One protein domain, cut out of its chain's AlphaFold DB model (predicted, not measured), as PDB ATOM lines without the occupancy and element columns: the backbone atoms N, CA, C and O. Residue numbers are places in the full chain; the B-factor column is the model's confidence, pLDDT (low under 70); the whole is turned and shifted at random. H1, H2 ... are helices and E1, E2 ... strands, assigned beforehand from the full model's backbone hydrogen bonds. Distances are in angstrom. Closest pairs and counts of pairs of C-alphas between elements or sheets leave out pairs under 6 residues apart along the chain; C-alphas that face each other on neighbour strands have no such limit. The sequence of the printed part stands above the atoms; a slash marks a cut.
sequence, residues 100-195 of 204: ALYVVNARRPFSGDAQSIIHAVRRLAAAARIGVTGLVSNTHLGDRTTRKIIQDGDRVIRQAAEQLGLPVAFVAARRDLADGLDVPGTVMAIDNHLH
ATOM      1  N   ALA A 100      38.813 -18.179  17.067       91.19
ATOM      2  CA  ALA A 100      38.155 -17.655  18.255       91.19
ATOM      3  C   ALA A 100      37.674 -18.830  19.110       91.19
ATOM      4  O   ALA A 100      36.626 -19.426  18.852       91.19
ATOM      5  N   LEU A 101      38.472 -19.192  20.114       94.19
ATOM      6  CA  LEU A 101      38.217 -20.349  20.965       94.19
ATOM      7  C   LEU A 101      37.481 -19.942  22.241       94.19
ATOM      8  O   LEU A 101      37.972 -19.118  23.009       94.19
ATOM      9  N   TYR A 102      36.331 -20.561  22.505       93.81
ATOM     10  CA  TYR A 102      35.612 -20.372  23.764       93.81
ATOM     11  C   TYR A 102      36.022 -21.453  24.773       93.81
ATOM     12  O   TYR A 102      35.785 -22.646  24.567       93.81
ATOM     13  N   VAL A 103      36.663 -21.041  25.868       94.31
ATOM     14  CA  VAL A 103      37.204 -21.954  26.884       94.31
ATOM     15  C   VAL A 103      36.131 -22.292  27.915       94.31
ATOM     16  O   VAL A 103      35.658 -21.421  28.643       94.31
ATOM     17  N   VAL A 104      35.758 -23.570  28.008       95.81
ATOM     18  CA  VAL A 104      34.665 -24.030  28.872       95.81
ATOM     19  C   VAL A 104      35.196 -24.850  30.039       95.81
ATOM     20  O   VAL A 104      35.895 -25.842  29.851       95.81
ATOM     21  N   ASN A 105      34.780 -24.489  31.252       95.50
ATOM     22  CA  ASN A 105      34.868 -25.360  32.419       95.50
ATOM     23  C   ASN A 105      33.447 -25.745  32.854       95.50
ATOM     24  O   ASN A 105      32.730 -24.918  33.419       95.50
ATOM     25  N   ALA A 106      33.058 -27.007  32.642       96.81
ATOM     26  CA  ALA A 106      31.706 -27.494  32.938       96.81
ATOM     27  C   ALA A 106      31.384 -27.605  34.445       96.81
ATOM     28  O   ALA A 106      30.295 -28.024  34.830       96.81
ATOM     29  N   ARG A 107      32.327 -27.259  35.331       94.44
ATOM     30  CA  ARG A 107      32.092 -27.144  36.780       94.44
ATOM     31  C   ARG A 107      31.898 -25.706  37.252       94.44
ATOM     32  O   ARG A 107      31.670 -25.499  38.442       94.44
ATOM     33  N   ARG A 108      31.972 -24.712  36.360       89.50
ATOM     34  CA  ARG A 108      31.618 -23.334  36.711       89.50
ATOM     35  C   ARG A 108      30.096 -23.160  36.790       89.50
ATOM     36  O   ARG A 108      29.363 -23.832  36.056       89.50
ATOM     37  N   PRO A 109      29.609 -22.246  37.650       85.56
ATOM     38  CA  PRO A 109      28.212 -21.834  37.632       85.56
ATOM     39  C   PRO A 109      27.768 -21.461  36.215       85.56
ATOM     40  O   PRO A 109      28.523 -20.834  35.471       85.56
ATOM     41  N   PHE A 110      26.544 -21.847  35.850       85.44
ATOM     42  CA  PHE A 110      25.944 -21.538  34.543       85.44
ATOM     43  C   PHE A 110      26.698 -22.125  33.335       85.44
ATOM     44  O   PHE A 110      26.599 -21.614  32.225       85.44
ATOM     45  N   SER A 111      27.487 -23.185  33.533       90.06
ATOM     46  CA  SER A 111      28.170 -23.932  32.460       90.06
ATOM     47  C   SER A 111      28.046 -25.451  32.635       90.06
ATOM     48  O   SER A 111      28.777 -26.206  32.003       90.06
ATOM     49  N   GLY A 112      27.153 -25.903  33.523       91.12
ATOM     50  CA  GLY A 112      27.038 -27.308  33.934       91.12
ATOM     51  C   GLY A 112      26.344 -28.229  32.933       91.12
ATOM     52  O   GLY A 112      26.389 -29.446  33.100       91.12
ATOM     53  N   ASP A 113      25.718 -27.666  31.904       96.94
ATOM     54  CA  ASP A 113      24.981 -28.388  30.875       96.94
ATOM     55  C   ASP A 113      25.190 -27.750  29.493       96.94
ATOM     56  O   ASP A 113      25.609 -26.593  29.367       96.94
ATOM     57  N   ALA A 114      24.870 -28.513  28.448       97.75
ATOM     58  CA  ALA A 114      25.097 -28.100  27.072       97.75
ATOM     59  C   ALA A 114      24.304 -26.841  26.676       97.75
ATOM     60  O   ALA A 114      24.847 -25.989  25.975       97.75
ATOM     61  N   GLN A 115      23.058 -26.677  27.138       97.81
ATOM     62  CA  GLN A 115      22.228 -25.520  26.775       97.81
ATOM     63  C   GLN A 115      22.769 -24.231  27.385       97.81
ATOM     64  O   GLN A 115      22.836 -23.205  26.705       97.81
ATOM     65  N   SER A 116      23.225 -24.288  28.635       96.19
ATOM     66  CA  SER A 116      23.875 -23.151  29.286       96.19
ATOM     67  C   SER A 116      25.144 -22.712  28.542       96.19
ATOM     68  O   SER A 116      25.345 -21.516  28.312       96.19
ATOM     69  N   ILE A 117      25.966 -23.667  28.087       96.50
ATOM     70  CA  ILE A 117      27.165 -23.389  27.276       96.50
ATOM     71  C   ILE A 117      26.775 -22.749  25.937       96.50
ATOM     72  O   ILE A 117      27.319 -21.704  25.580       96.50
ATOM     73  N   ILE A 118      25.806 -23.327  25.220       96.69
ATOM     74  CA  ILE A 118      25.297 -22.803  23.941       96.69
ATOM     75  C   ILE A 118      24.817 -21.358  24.098       96.69
ATOM     76  O   ILE A 118      25.154 -20.493  23.287       96.69
ATOM     77  N   HIS A 119      24.046 -21.081  25.151       94.31
ATOM     78  CA  HIS A 119      23.546 -19.742  25.436       94.31
ATOM     79  C   HIS A 119      24.692 -18.751  25.686       94.31
ATOM     80  O   HIS A 119      24.692 -17.655  25.124       94.31
ATOM     81  N   ALA A 120      25.689 -19.139  26.488       91.06
ATOM     82  CA  ALA A 120      26.847 -18.300  26.775       91.06
ATOM     83  C   ALA A 120      27.669 -17.995  25.510       91.06
ATOM     84  O   ALA A 120      27.976 -16.829  25.257       91.06
ATOM     85  N   VAL A 121      27.941 -19.010  24.682       92.06
ATOM     86  CA  VAL A 121      28.657 -18.865  23.404       92.06
ATOM     87  C   VAL A 121      27.924 -17.901  22.472       92.06
ATOM     88  O   VAL A 121      28.531 -16.957  21.971       92.06
ATOM     89  N   ARG A 122      26.610 -18.081  22.274       91.50
ATOM     90  CA  ARG A 122      25.807 -17.206  21.400       91.50
ATOM     91  C   ARG A 122      25.783 -15.762  21.892       91.50
ATOM     92  O   ARG A 122      25.929 -14.840  21.092       91.50
ATOM     93  N   ARG A 123      25.626 -15.559  23.203       87.62
ATOM     94  CA  ARG A 123      25.635 -14.224  23.816       87.62
ATOM     95  C   ARG A 123      26.985 -13.532  23.631       87.62
ATOM     96  O   ARG A 123      27.010 -12.351  23.293       87.62
ATOM     97  N   LEU A 124      28.088 -14.254  23.840       84.00
ATOM     98  CA  LEU A 124      29.432 -13.698  23.696       84.00
ATOM     99  C   LEU A 124      29.757 -13.386  22.232       84.00
ATOM    100  O   LEU A 124      30.212 -12.284  21.947       84.00
ATOM    101  N   ALA A 125      29.452 -14.295  21.303       83.81
ATOM    102  CA  ALA A 125      29.659 -14.070  19.872       83.81
ATOM    103  C   ALA A 125      28.914 -12.816  19.374       83.81
ATOM    104  O   ALA A 125      29.473 -12.009  18.632       83.81
ATOM    105  N   ALA A 126      27.677 -12.603  19.844       82.69
ATOM    106  CA  ALA A 126      26.904 -11.404  19.525       82.69
ATOM    107  C   ALA A 126      27.539 -10.114  20.082       82.69
ATOM    108  O   ALA A 126      27.535  -9.090  19.402       82.69
ATOM    109  N   ALA A 127      28.097 -10.156  21.296       77.81
ATOM    110  CA  ALA A 127      28.751  -9.001  21.917       77.81
ATOM    111  C   ALA A 127      30.108  -8.668  21.272       77.81
ATOM    112  O   ALA A 127      30.399  -7.496  21.035       77.81
ATOM    113  N   ALA A 128      30.908  -9.693  20.967       73.25
ATOM    114  CA  ALA A 128      32.243  -9.558  20.388       73.25
ATOM    115  C   ALA A 128      32.222  -9.204  18.894       73.25
ATOM    116  O   ALA A 128      33.219  -8.718  18.371       73.25
ATOM    117  N   ARG A 129      31.108  -9.479  18.195       78.88
ATOM    118  CA  ARG A 129      31.019  -9.458  16.721       78.88
ATOM    119  C   ARG A 129      32.079 -10.341  16.049       78.88
ATOM    120  O   ARG A 129      32.463 -10.092  14.913       78.88
ATOM    121  N   ILE A 130      32.530 -11.379  16.751       78.50
ATOM    122  CA  ILE A 130      33.484 -12.378  16.270       78.50
ATOM    123  C   ILE A 130      32.824 -13.744  16.428       78.50
ATOM    124  O   ILE A 130      32.293 -14.073  17.493       78.50
ATOM    125  N   GLY A 131      32.825 -14.529  15.352       84.75
ATOM    126  CA  GLY A 131      32.279 -15.882  15.363       84.75
ATOM    127  C   GLY A 131      33.206 -16.825  16.118       84.75
ATOM    128  O   GLY A 131      34.376 -16.939  15.773       84.75
ATOM    129  N   VAL A 132      32.686 -17.521  17.132       91.81
ATOM    130  CA  VAL A 132      33.432 -18.590  17.813       91.81
ATOM    131  C   VAL A 132      33.689 -19.720  16.817       91.81
ATOM    132  O   VAL A 132      32.756 -20.203  16.182       91.81
ATOM    133  N   THR A 133      34.944 -20.143  16.691       94.81
ATOM    134  CA  THR A 133      35.384 -21.161  15.722       94.81
ATOM    135  C   THR A 133      35.611 -22.529  16.358       94.81
ATOM    136  O   THR A 133      35.784 -23.514  15.646       94.81
ATOM    137  N   GLY A 134      35.618 -22.616  17.689       97.12
ATOM    138  CA  GLY A 134      35.780 -23.873  18.411       97.12
ATOM    139  C   GLY A 134      35.652 -23.713  19.922       97.12
ATOM    140  O   GLY A 134      35.717 -22.605  20.459       97.12
ATOM    141  N   LEU A 135      35.477 -24.837  20.612       97.94
ATOM    142  CA  LEU A 135      35.467 -24.902  22.072       97.94
ATOM    143  C   LEU A 135      36.766 -25.520  22.591       97.94
ATOM    144  O   LEU A 135      37.328 -26.421  21.970       97.94
ATOM    145  N   VAL A 136      37.213 -25.082  23.766       97.94
ATOM    146  CA  VAL A 136      38.274 -25.757  24.528       97.94
ATOM    147  C   VAL A 136      37.655 -26.404  25.755       97.94
ATOM    148  O   VAL A 136      36.991 -25.735  26.550       97.94
ATOM    149  N   SER A 137      37.895 -27.701  25.920       98.12
ATOM    150  CA  SER A 137      37.424 -28.460  27.075       98.12
ATOM    151  C   SER A 137      38.419 -28.317  28.221       98.12
ATOM    152  O   SER A 137      39.464 -28.954  28.232       98.12
ATOM    153  N   ASN A 138      38.130 -27.432  29.172       96.50
ATOM    154  CA  ASN A 138      39.005 -27.091  30.296       96.50
ATOM    155  C   ASN A 138      38.279 -27.319  31.631       96.50
ATOM    156  O   ASN A 138      38.164 -26.426  32.474       96.50
ATOM    157  N   THR A 139      37.700 -28.506  31.813       96.69
ATOM    158  CA  THR A 139      36.944 -28.820  33.030       96.69
ATOM    159  C   THR A 139      37.878 -29.233  34.165       96.69
ATOM    160  O   THR A 139      38.496 -30.290  34.113       96.69
ATOM    161  N   HIS A 140      37.937 -28.427  35.228       94.25
ATOM    162  CA  HIS A 140      38.796 -28.670  36.392       94.25
ATOM    163  C   HIS A 140      38.164 -28.162  37.700       94.25
ATOM    164  O   HIS A 140      37.291 -27.292  37.691       94.25
ATOM    165  N   LEU A 141      38.649 -28.679  38.832       91.88
ATOM    166  CA  LEU A 141      38.346 -28.239  40.205       91.88
ATOM    167  C   LEU A 141      39.625 -27.890  40.997       91.88
ATOM    168  O   LEU A 141      39.680 -28.067  42.215       91.88
ATOM    169  N   GLY A 142      40.666 -27.426  40.297       88.38
ATOM    170  CA  GLY A 142      41.969 -27.129  40.901       88.38
ATOM    171  C   GLY A 142      42.629 -28.418  41.389       88.38
ATOM    172  O   GLY A 142      42.657 -29.404  40.652       88.38
ATOM    173  N   ASP A 143      43.079 -28.454  42.638       86.62
ATOM    174  CA  ASP A 143      43.745 -29.636  43.205       86.62
ATOM    175  C   ASP A 143      42.834 -30.860  43.311       86.62
ATOM    176  O   ASP A 143      43.303 -31.992  43.242       86.62
ATOM    177  N   ARG A 144      41.514 -30.644  43.384       90.62
ATOM    178  CA  ARG A 144      40.509 -31.719  43.425       90.62
ATOM    179  C   ARG A 144      40.140 -32.263  42.044       90.62
ATOM    180  O   ARG A 144      39.177 -33.018  41.920       90.62
ATOM    181  N   THR A 145      40.845 -31.852  40.992       93.88
ATOM    182  CA  THR A 145      40.590 -32.357  39.640       93.88
ATOM    183  C   THR A 145      40.952 -33.834  39.558       93.88
ATOM    184  O   THR A 145      42.012 -34.258  40.005       93.88
ATOM    185  N   THR A 146      40.068 -34.619  38.950       96.31
ATOM    186  CA  THR A 146      40.298 -36.031  38.635       96.31
ATOM    187  C   THR A 146      40.032 -36.266  37.153       96.31
ATOM    188  O   THR A 146      39.314 -35.493  36.516       96.31
ATOM    189  N   ARG A 147      40.553 -37.367  36.599       97.31
ATOM    190  CA  ARG A 147      40.278 -37.778  35.209       97.31
ATOM    191  C   ARG A 147      38.783 -37.878  34.925       97.31
ATOM    192  O   ARG A 147      38.314 -37.328  33.937       97.31
ATOM    193  N   LYS A 148      38.027 -38.464  35.858       97.62
ATOM    194  CA  LYS A 148      36.565 -38.553  35.770       97.62
ATOM    195  C   LYS A 148      35.907 -37.177  35.657       97.62
ATOM    196  O   LYS A 148      35.018 -36.993  34.836       97.62
ATOM    197  N   ILE A 149      36.355 -36.192  36.444       97.81
ATOM    198  CA  ILE A 149      35.832 -34.818  36.364       97.81
ATOM    199  C   ILE A 149      36.060 -34.220  34.973       97.81
ATOM    200  O   ILE A 149      35.136 -33.600  34.442       97.81
ATOM    201  N   ILE A 150      37.254 -34.419  34.404       98.06
ATOM    202  CA  ILE A 150      37.616 -33.942  33.063       98.06
ATOM    203  C   ILE A 150      36.727 -34.619  32.013       98.06
ATOM    204  O   ILE A 150      36.075 -33.927  31.240       98.06
ATOM    205  N   GLN A 151      36.632 -35.950  32.036       98.31
ATOM    206  CA  GLN A 151      35.847 -36.746  31.082       98.31
ATOM    207  C   GLN A 151      34.351 -36.420  31.122       98.31
ATOM    208  O   GLN A 151      33.707 -36.278  30.084       98.31
ATOM    209  N   ASP A 152      33.786 -36.272  32.321       98.06
ATOM    210  CA  ASP A 152      32.380 -35.908  32.481       98.06
ATOM    211  C   ASP A 152      32.097 -34.498  31.956       98.06
ATOM    212  O   ASP A 152      31.064 -34.275  31.329       98.06
ATOM    213  N   GLY A 153      33.019 -33.557  32.179       98.12
ATOM    214  CA  GLY A 153      32.918 -32.217  31.609       98.12
ATOM    215  C   GLY A 153      33.055 -32.212  30.091       98.12
ATOM    216  O   GLY A 153      32.258 -31.574  29.410       98.12
ATOM    217  N   ASP A 154      34.016 -32.965  29.558       98.56
ATOM    218  CA  ASP A 154      34.249 -33.088  28.120       98.56
ATOM    219  C   ASP A 154      33.016 -33.622  27.384       98.56
ATOM    220  O   ASP A 154      32.642 -33.094  26.340       98.56
ATOM    221  N   ARG A 155      32.306 -34.592  27.976       98.44
ATOM    222  CA  ARG A 155      31.044 -35.109  27.431       98.44
ATOM    223  C   ARG A 155      29.992 -34.009  27.266       98.44
ATOM    224  O   ARG A 155      29.376 -33.912  26.209       98.44
ATOM    225  N   VAL A 156      29.807 -33.165  28.283       98.44
ATOM    226  CA  VAL A 156      28.859 -32.035  28.238       98.44
ATOM    227  C   VAL A 156      29.290 -30.996  27.199       98.44
ATOM    228  O   VAL A 156      28.471 -30.494  26.430       98.44
ATOM    229  N   ILE A 157      30.586 -30.695  27.139       98.62
ATOM    230  CA  ILE A 157      31.144 -29.703  26.213       98.62
ATOM    231  C   ILE A 157      31.012 -30.175  24.764       98.62
ATOM    232  O   ILE A 157      30.656 -29.379  23.900       98.62
ATOM    233  N   ARG A 158      31.211 -31.468  24.489       98.56
ATOM    234  CA  ARG A 158      30.999 -32.044  23.153       98.56
ATOM    235  C   ARG A 158      29.545 -32.021  22.718       98.56
ATOM    236  O   ARG A 158      29.290 -31.706  21.564       98.56
ATOM    237  N   GLN A 159      28.605 -32.276  23.627       98.56
ATOM    238  CA  GLN A 159      27.177 -32.125  23.326       98.56
ATOM    239  C   GLN A 159      26.836 -30.685  22.918       98.56
ATOM    240  O   GLN A 159      26.048 -30.473  21.997       98.56
ATOM    241  N   ALA A 160      27.438 -29.691  23.579       98.50
ATOM    242  CA  ALA A 160      27.292 -28.292  23.183       98.50
ATOM    243  C   ALA A 160      27.956 -28.013  21.825       98.50
ATOM    244  O   ALA A 160      27.354 -27.365  20.972       98.50
ATOM    245  N   ALA A 161      29.177 -28.516  21.620       98.44
ATOM    246  CA  ALA A 161      29.949 -28.348  20.391       98.44
ATOM    247  C   ALA A 161      29.198 -28.899  19.167       98.44
ATOM    248  O   ALA A 161      29.047 -28.197  18.171       98.44
ATOM    249  N   GLU A 162      28.642 -30.107  19.284       98.38
ATOM    250  CA  GLU A 162      27.843 -30.764  18.245       98.38
ATOM    251  C   GLU A 162      26.622 -29.923  17.851       98.38
ATOM    252  O   GLU A 162      26.413 -29.646  16.673       98.38
ATOM    253  N   GLN A 163      25.858 -29.426  18.829       98.38
ATOM    254  CA  GLN A 163      24.680 -28.588  18.569       98.38
ATOM    255  C   GLN A 163      25.024 -27.204  18.006       98.38
ATOM    256  O   GLN A 163      24.198 -26.585  17.332       98.38
ATOM    257  N   LEU A 164      26.223 -26.694  18.293       97.50
ATOM    258  CA  LEU A 164      26.737 -25.452  17.715       97.50
ATOM    259  C   LEU A 164      27.343 -25.661  16.321       97.50
ATOM    260  O   LEU A 164      27.602 -24.672  15.640       97.50
ATOM    261  N   GLY A 165      27.585 -26.908  15.903       97.94
ATOM    262  CA  GLY A 165      28.352 -27.211  14.695       97.94
ATOM    263  C   GLY A 165      29.819 -26.783  14.800       97.94
ATOM    264  O   GLY A 165      30.424 -26.422  13.795       97.94
ATOM    265  N   LEU A 166      30.383 -26.779  16.012       98.00
ATOM    266  CA  LEU A 166      31.753 -26.348  16.292       98.00
ATOM    267  C   LEU A 166      32.634 -27.530  16.722       98.00
ATOM    268  O   LEU A 166      32.157 -28.439  17.401       98.00
ATOM    269  N   PRO A 167      33.937 -27.521  16.396       98.12
ATOM    270  CA  PRO A 167      34.871 -28.510  16.912       98.12
ATOM    271  C   PRO A 167      35.216 -28.253  18.386       98.12
ATOM    272  O   PRO A 167      35.246 -27.112  18.856       98.12
ATOM    273  N   VAL A 168      35.581 -29.320  19.100       98.50
ATOM    274  CA  VAL A 168      36.391 -29.205  20.321       98.50
ATOM    275  C   VAL A 168      37.857 -29.218  19.896       98.50
ATOM    276  O   VAL A 168      38.343 -30.242  19.423       98.50
ATOM    277  N   ALA A 169      38.542 -28.082  20.033       97.94
ATOM    278  CA  ALA A 169      39.913 -27.899  19.558       97.94
ATOM    279  C   ALA A 169      40.904 -28.804  20.307       97.94
ATOM    280  O   ALA A 169      41.762 -29.434  19.693       97.94
ATOM    281  N   PHE A 170      40.771 -28.870  21.632       97.88
ATOM    282  CA  PHE A 170      41.531 -29.768  22.498       97.88
ATOM    283  C   PHE A 170      40.900 -29.848  23.893       97.88
ATOM    284  O   PHE A 170      40.087 -29.003  24.288       97.88
ATOM    285  N   VAL A 171      41.319 -30.864  24.645       98.12
ATOM    286  CA  VAL A 171      41.042 -31.026  26.074       98.12
ATOM    287  C   VAL A 171      42.270 -30.593  26.865       98.12
ATOM    288  O   VAL A 171      43.351 -31.139  26.674       98.12
ATOM    289  N   ALA A 172      42.126 -29.611  27.746       96.06
ATOM    290  CA  ALA A 172      43.178 -29.192  28.660       96.06
ATOM    291  C   ALA A 172      43.128 -30.040  29.935       96.06
ATOM    292  O   ALA A 172      42.080 -30.167  30.574       96.06
ATOM    293  N   ALA A 173      44.269 -30.603  30.322       95.31
ATOM    294  CA  ALA A 173      44.389 -31.421  31.522       95.31
ATOM    295  C   ALA A 173      45.740 -31.207  32.193       95.31
ATOM    296  O   ALA A 173      46.761 -31.105  31.515       95.31
ATOM    297  N   ARG A 174      45.760 -31.174  33.533       92.56
ATOM    298  CA  ARG A 174      47.014 -31.137  34.298       92.56
ATOM    299  C   ARG A 174      47.898 -32.316  33.872       92.56
ATOM    300  O   ARG A 174      47.372 -33.407  33.660       92.56
ATOM    301  N   ARG A 175      49.206 -32.096  33.711       91.88
ATOM    302  CA  ARG A 175      50.139 -33.067  33.108       91.88
ATOM    303  C   ARG A 175      50.051 -34.472  33.722       91.88
ATOM    304  O   ARG A 175      49.972 -35.447  32.989       91.88
ATOM    305  N   ASP A 176      49.961 -34.575  35.045       92.44
ATOM    306  CA  ASP A 176      49.786 -35.833  35.796       92.44
ATOM    307  C   ASP A 176      48.443 -36.551  35.536       92.44
ATOM    308  O   ASP A 176      48.303 -37.763  35.728       92.44
ATOM    309  N   LEU A 177      47.428 -35.808  35.098       94.69
ATOM    310  CA  LEU A 177      46.115 -36.332  34.739       94.69
ATOM    311  C   LEU A 177      45.975 -36.598  33.243       94.69
ATOM    312  O   LEU A 177      45.046 -37.310  32.884       94.69
ATOM    313  N   ALA A 178      46.849 -36.052  32.394       94.44
ATOM    314  CA  ALA A 178      46.732 -36.137  30.940       94.44
ATOM    315  C   ALA A 178      46.924 -37.573  30.417       94.44
ATOM    316  O   ALA A 178      46.111 -38.062  29.630       94.44
ATOM    317  N   ASP A 179      47.958 -38.266  30.900       91.00
ATOM    318  CA  ASP A 179      48.356 -39.590  30.411       91.00
ATOM    319  C   ASP A 179      47.323 -40.663  30.743       91.00
ATOM    320  O   ASP A 179      47.279 -41.132  31.873       91.00
ATOM    321  N   GLY A 180      46.487 -41.085  29.795       87.44
ATOM    322  CA  GLY A 180      45.417 -42.072  30.017       87.44
ATOM    323  C   GLY A 180      44.041 -41.453  30.274       87.44
ATOM    324  O   GLY A 180      43.178 -42.090  30.881       87.44
ATOM    325  N   LEU A 181      43.836 -40.187  29.899       94.50
ATOM    326  CA  LEU A 181      42.485 -39.675  29.689       94.50
ATOM    327  C   LEU A 181      41.859 -40.390  28.499       94.50
ATOM    328  O   LEU A 181      42.377 -40.331  27.388       94.50
ATOM    329  N   ASP A 182      40.716 -41.019  28.738       95.69
ATOM    330  CA  ASP A 182      39.863 -41.530  27.672       95.69
ATOM    331  C   ASP A 182      38.890 -40.420  27.262       95.69
ATOM    332  O   ASP A 182      37.827 -40.248  27.865       95.69
ATOM    333  N   VAL A 183      39.347 -39.582  26.329       96.25
ATOM    334  CA  VAL A 183      38.589 -38.500  25.685       96.25
ATOM    335  C   VAL A 183      38.951 -38.452  24.194       96.25
ATOM    336  O   VAL A 183      40.097 -38.728  23.839       96.25
ATOM    337  N   PRO A 184      38.024 -38.085  23.293       95.06
ATOM    338  CA  PRO A 184      38.342 -37.985  21.871       95.06
ATOM    339  C   PRO A 184      39.290 -36.816  21.538       95.06
ATOM    340  O   PRO A 184      39.164 -35.720  22.081       95.06
ATOM    341  N   GLY A 185      40.151 -36.990  20.535       94.19
ATOM    342  CA  GLY A 185      40.970 -35.903  19.984       94.19
ATOM    343  C   GLY A 185      42.184 -35.526  20.838       94.19
ATOM    344  O   GLY A 185      42.714 -36.339  21.587       94.19
ATOM    345  N   THR A 186      42.664 -34.294  20.668       96.25
ATOM    346  CA  THR A 186      43.932 -33.846  21.259       96.25
ATOM    347  C   THR A 186      43.778 -33.501  22.737       96.25
ATOM    348  O   THR A 186      42.938 -32.677  23.105       96.25
ATOM    349  N   VAL A 187      44.652 -34.063  23.574       97.12
ATOM    350  CA  VAL A 187      44.835 -33.645  24.968       97.12
ATOM    351  C   VAL A 187      46.054 -32.735  25.052       97.12
ATOM    352  O   VAL A 187      47.168 -33.136  24.721       97.12
ATOM    353  N   MET A 188      45.847 -31.507  25.511       95.00
ATOM    354  CA  MET A 188      46.916 -30.588  25.861       95.00
ATOM    355  C   MET A 188      47.261 -30.781  27.337       95.00
ATOM    356  O   MET A 188      46.520 -30.344  28.225       95.00
ATOM    357  N   ALA A 189      48.391 -31.436  27.594       93.50
ATOM    358  CA  ALA A 189      48.963 -31.504  28.928       93.50
ATOM    359  C   ALA A 189      49.434 -30.105  29.341       93.50
ATOM    360  O   ALA A 189      50.261 -29.496  28.665       93.50
ATOM    361  N   ILE A 190      48.886 -29.595  30.439       89.69
ATOM    362  CA  ILE A 190      49.257 -28.301  30.996       89.69
ATOM    363  C   ILE A 190      50.007 -28.483  32.306       89.69
ATOM    364  O   ILE A 190      49.635 -29.300  33.155       89.69
ATOM    365  N   ASP A 191      51.041 -27.681  32.489       81.69
ATOM    366  CA  ASP A 191      51.673 -27.539  33.785       81.69
ATOM    367  C   ASP A 191      50.891 -26.527  34.617       81.69
ATOM    368  O   ASP A 191      50.438 -25.482  34.136       81.69
ATOM    369  N   ASN A 192      50.761 -26.819  35.906       68.88
ATOM    370  CA  ASN A 192      50.395 -25.800  36.878       68.88
ATOM    371  C   ASN A 192      51.632 -24.924  37.132       68.88
ATOM    372  O   ASN A 192      52.179 -24.904  38.226       68.88
ATOM    373  N   HIS A 193      52.070 -24.156  36.127       55.41
ATOM    374  CA  HIS A 193      53.016 -23.044  36.335       55.41
ATOM    375  C   HIS A 193      52.444 -21.997  37.301       55.41
ATOM    376  O   HIS A 193      53.140 -21.172  37.880       55.41
ATOM    377  N   LEU A 194      51.132 -22.064  37.471       52.94
ATOM    378  CA  LEU A 194      50.325 -21.265  38.343       52.94
ATOM    379  C   LEU A 194      50.238 -21.980  39.695       52.94
ATOM    380  O   LEU A 194      49.174 -22.453  40.085       52.94
ATOM    381  N   HIS A 195      51.323 -21.928  40.475       49.09
ATOM    382  CA  HIS A 195      51.175 -21.699  41.917       49.09
ATOM    383  C   HIS A 195      50.632 -20.278  42.118       49.09
ATOM    384  O   HIS A 195      51.203 -19.450  42.822       49.09
TER     385      HIS A 195
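What this domain is: This is residues 100 to 195 of the 204 residues of an uncharacterized protein of Clostridiales bacterium (UniProt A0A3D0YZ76). A twisted sheet of four parallel strands has the long helix H2 packed along one face, over E2 and E3, with H1 by edge strand E1 and the short H3 by edge strand E4; the other face bears no named helix. H1 and H2 on one face of the sheet make two layers. The printed part has 96 residues, with three named helices and four named strands in the order E1 H1 E2 H2 E3 H3 E4; the sheet runs E1 E2 E3 E4, and the class is mixed. It is compact, with a radius of gyration of the C-alphas of 13.0 A and spans of 37 by 27 by 21 A.

Where its parts are: The strands are E1, residues 101 to 104, from C-alpha 101 at (38.217, -20.349, 20.965), E2, 134 to 137, E3, 168 to 174, 17.7 A long, and E4, 187 to 190, ending at C-alpha 190 at (49.257, -28.301, 30.996). The helices are H1, 114 to 128, 21.0 A, H2, 147 to 164, 25.3 A, and H3, 175 to 178.

How they stand to each other: The sheet is only just strongly twisted, with C-alphas up to 4.4 A off its best plane. N 104 and O 136 pair E1 with E2 at 2.9 A, N 169 and O 135 pair E2 with E3 at 2.8 A, and N 188 and O 171 pair E3 with E4 at 2.8 A, within hydrogen-bond range. The pairing of E3 is staggered: residues 168 to 171 pair with E2 and 171 to 174 with E4. E1 H1 E2, E2 H2 E3 and E3 H3 E4 are strand-helix-strand units, parallel neighbour strands joined through a helix, with right-handed crossovers. H2 runs along the strands at a height over the sheet of 9.0 A, at 9 degrees to E2 on the local plane. H1, with residues 114 to 118 alone, touches H2, closest at the C-alphas of Ala 114 and Ala 160, 4.5 A, at a steep tilt of 61 degrees, the same way. H3 is close to H2 but not clearly touching; their closest C-alphas, of Arg 147 and Leu 177, are 6.0 A apart. Every O i to N i+4 pair is within hydrogen-bond range in H1 and H2; H3 is too short for one.

The domain as a whole: The two C-alphas farthest apart, of Arg 129 and Gly 180, are 38.0 A apart. The printed part has no cut and no long link. Residues 192 to 195 are under pLDDT 70.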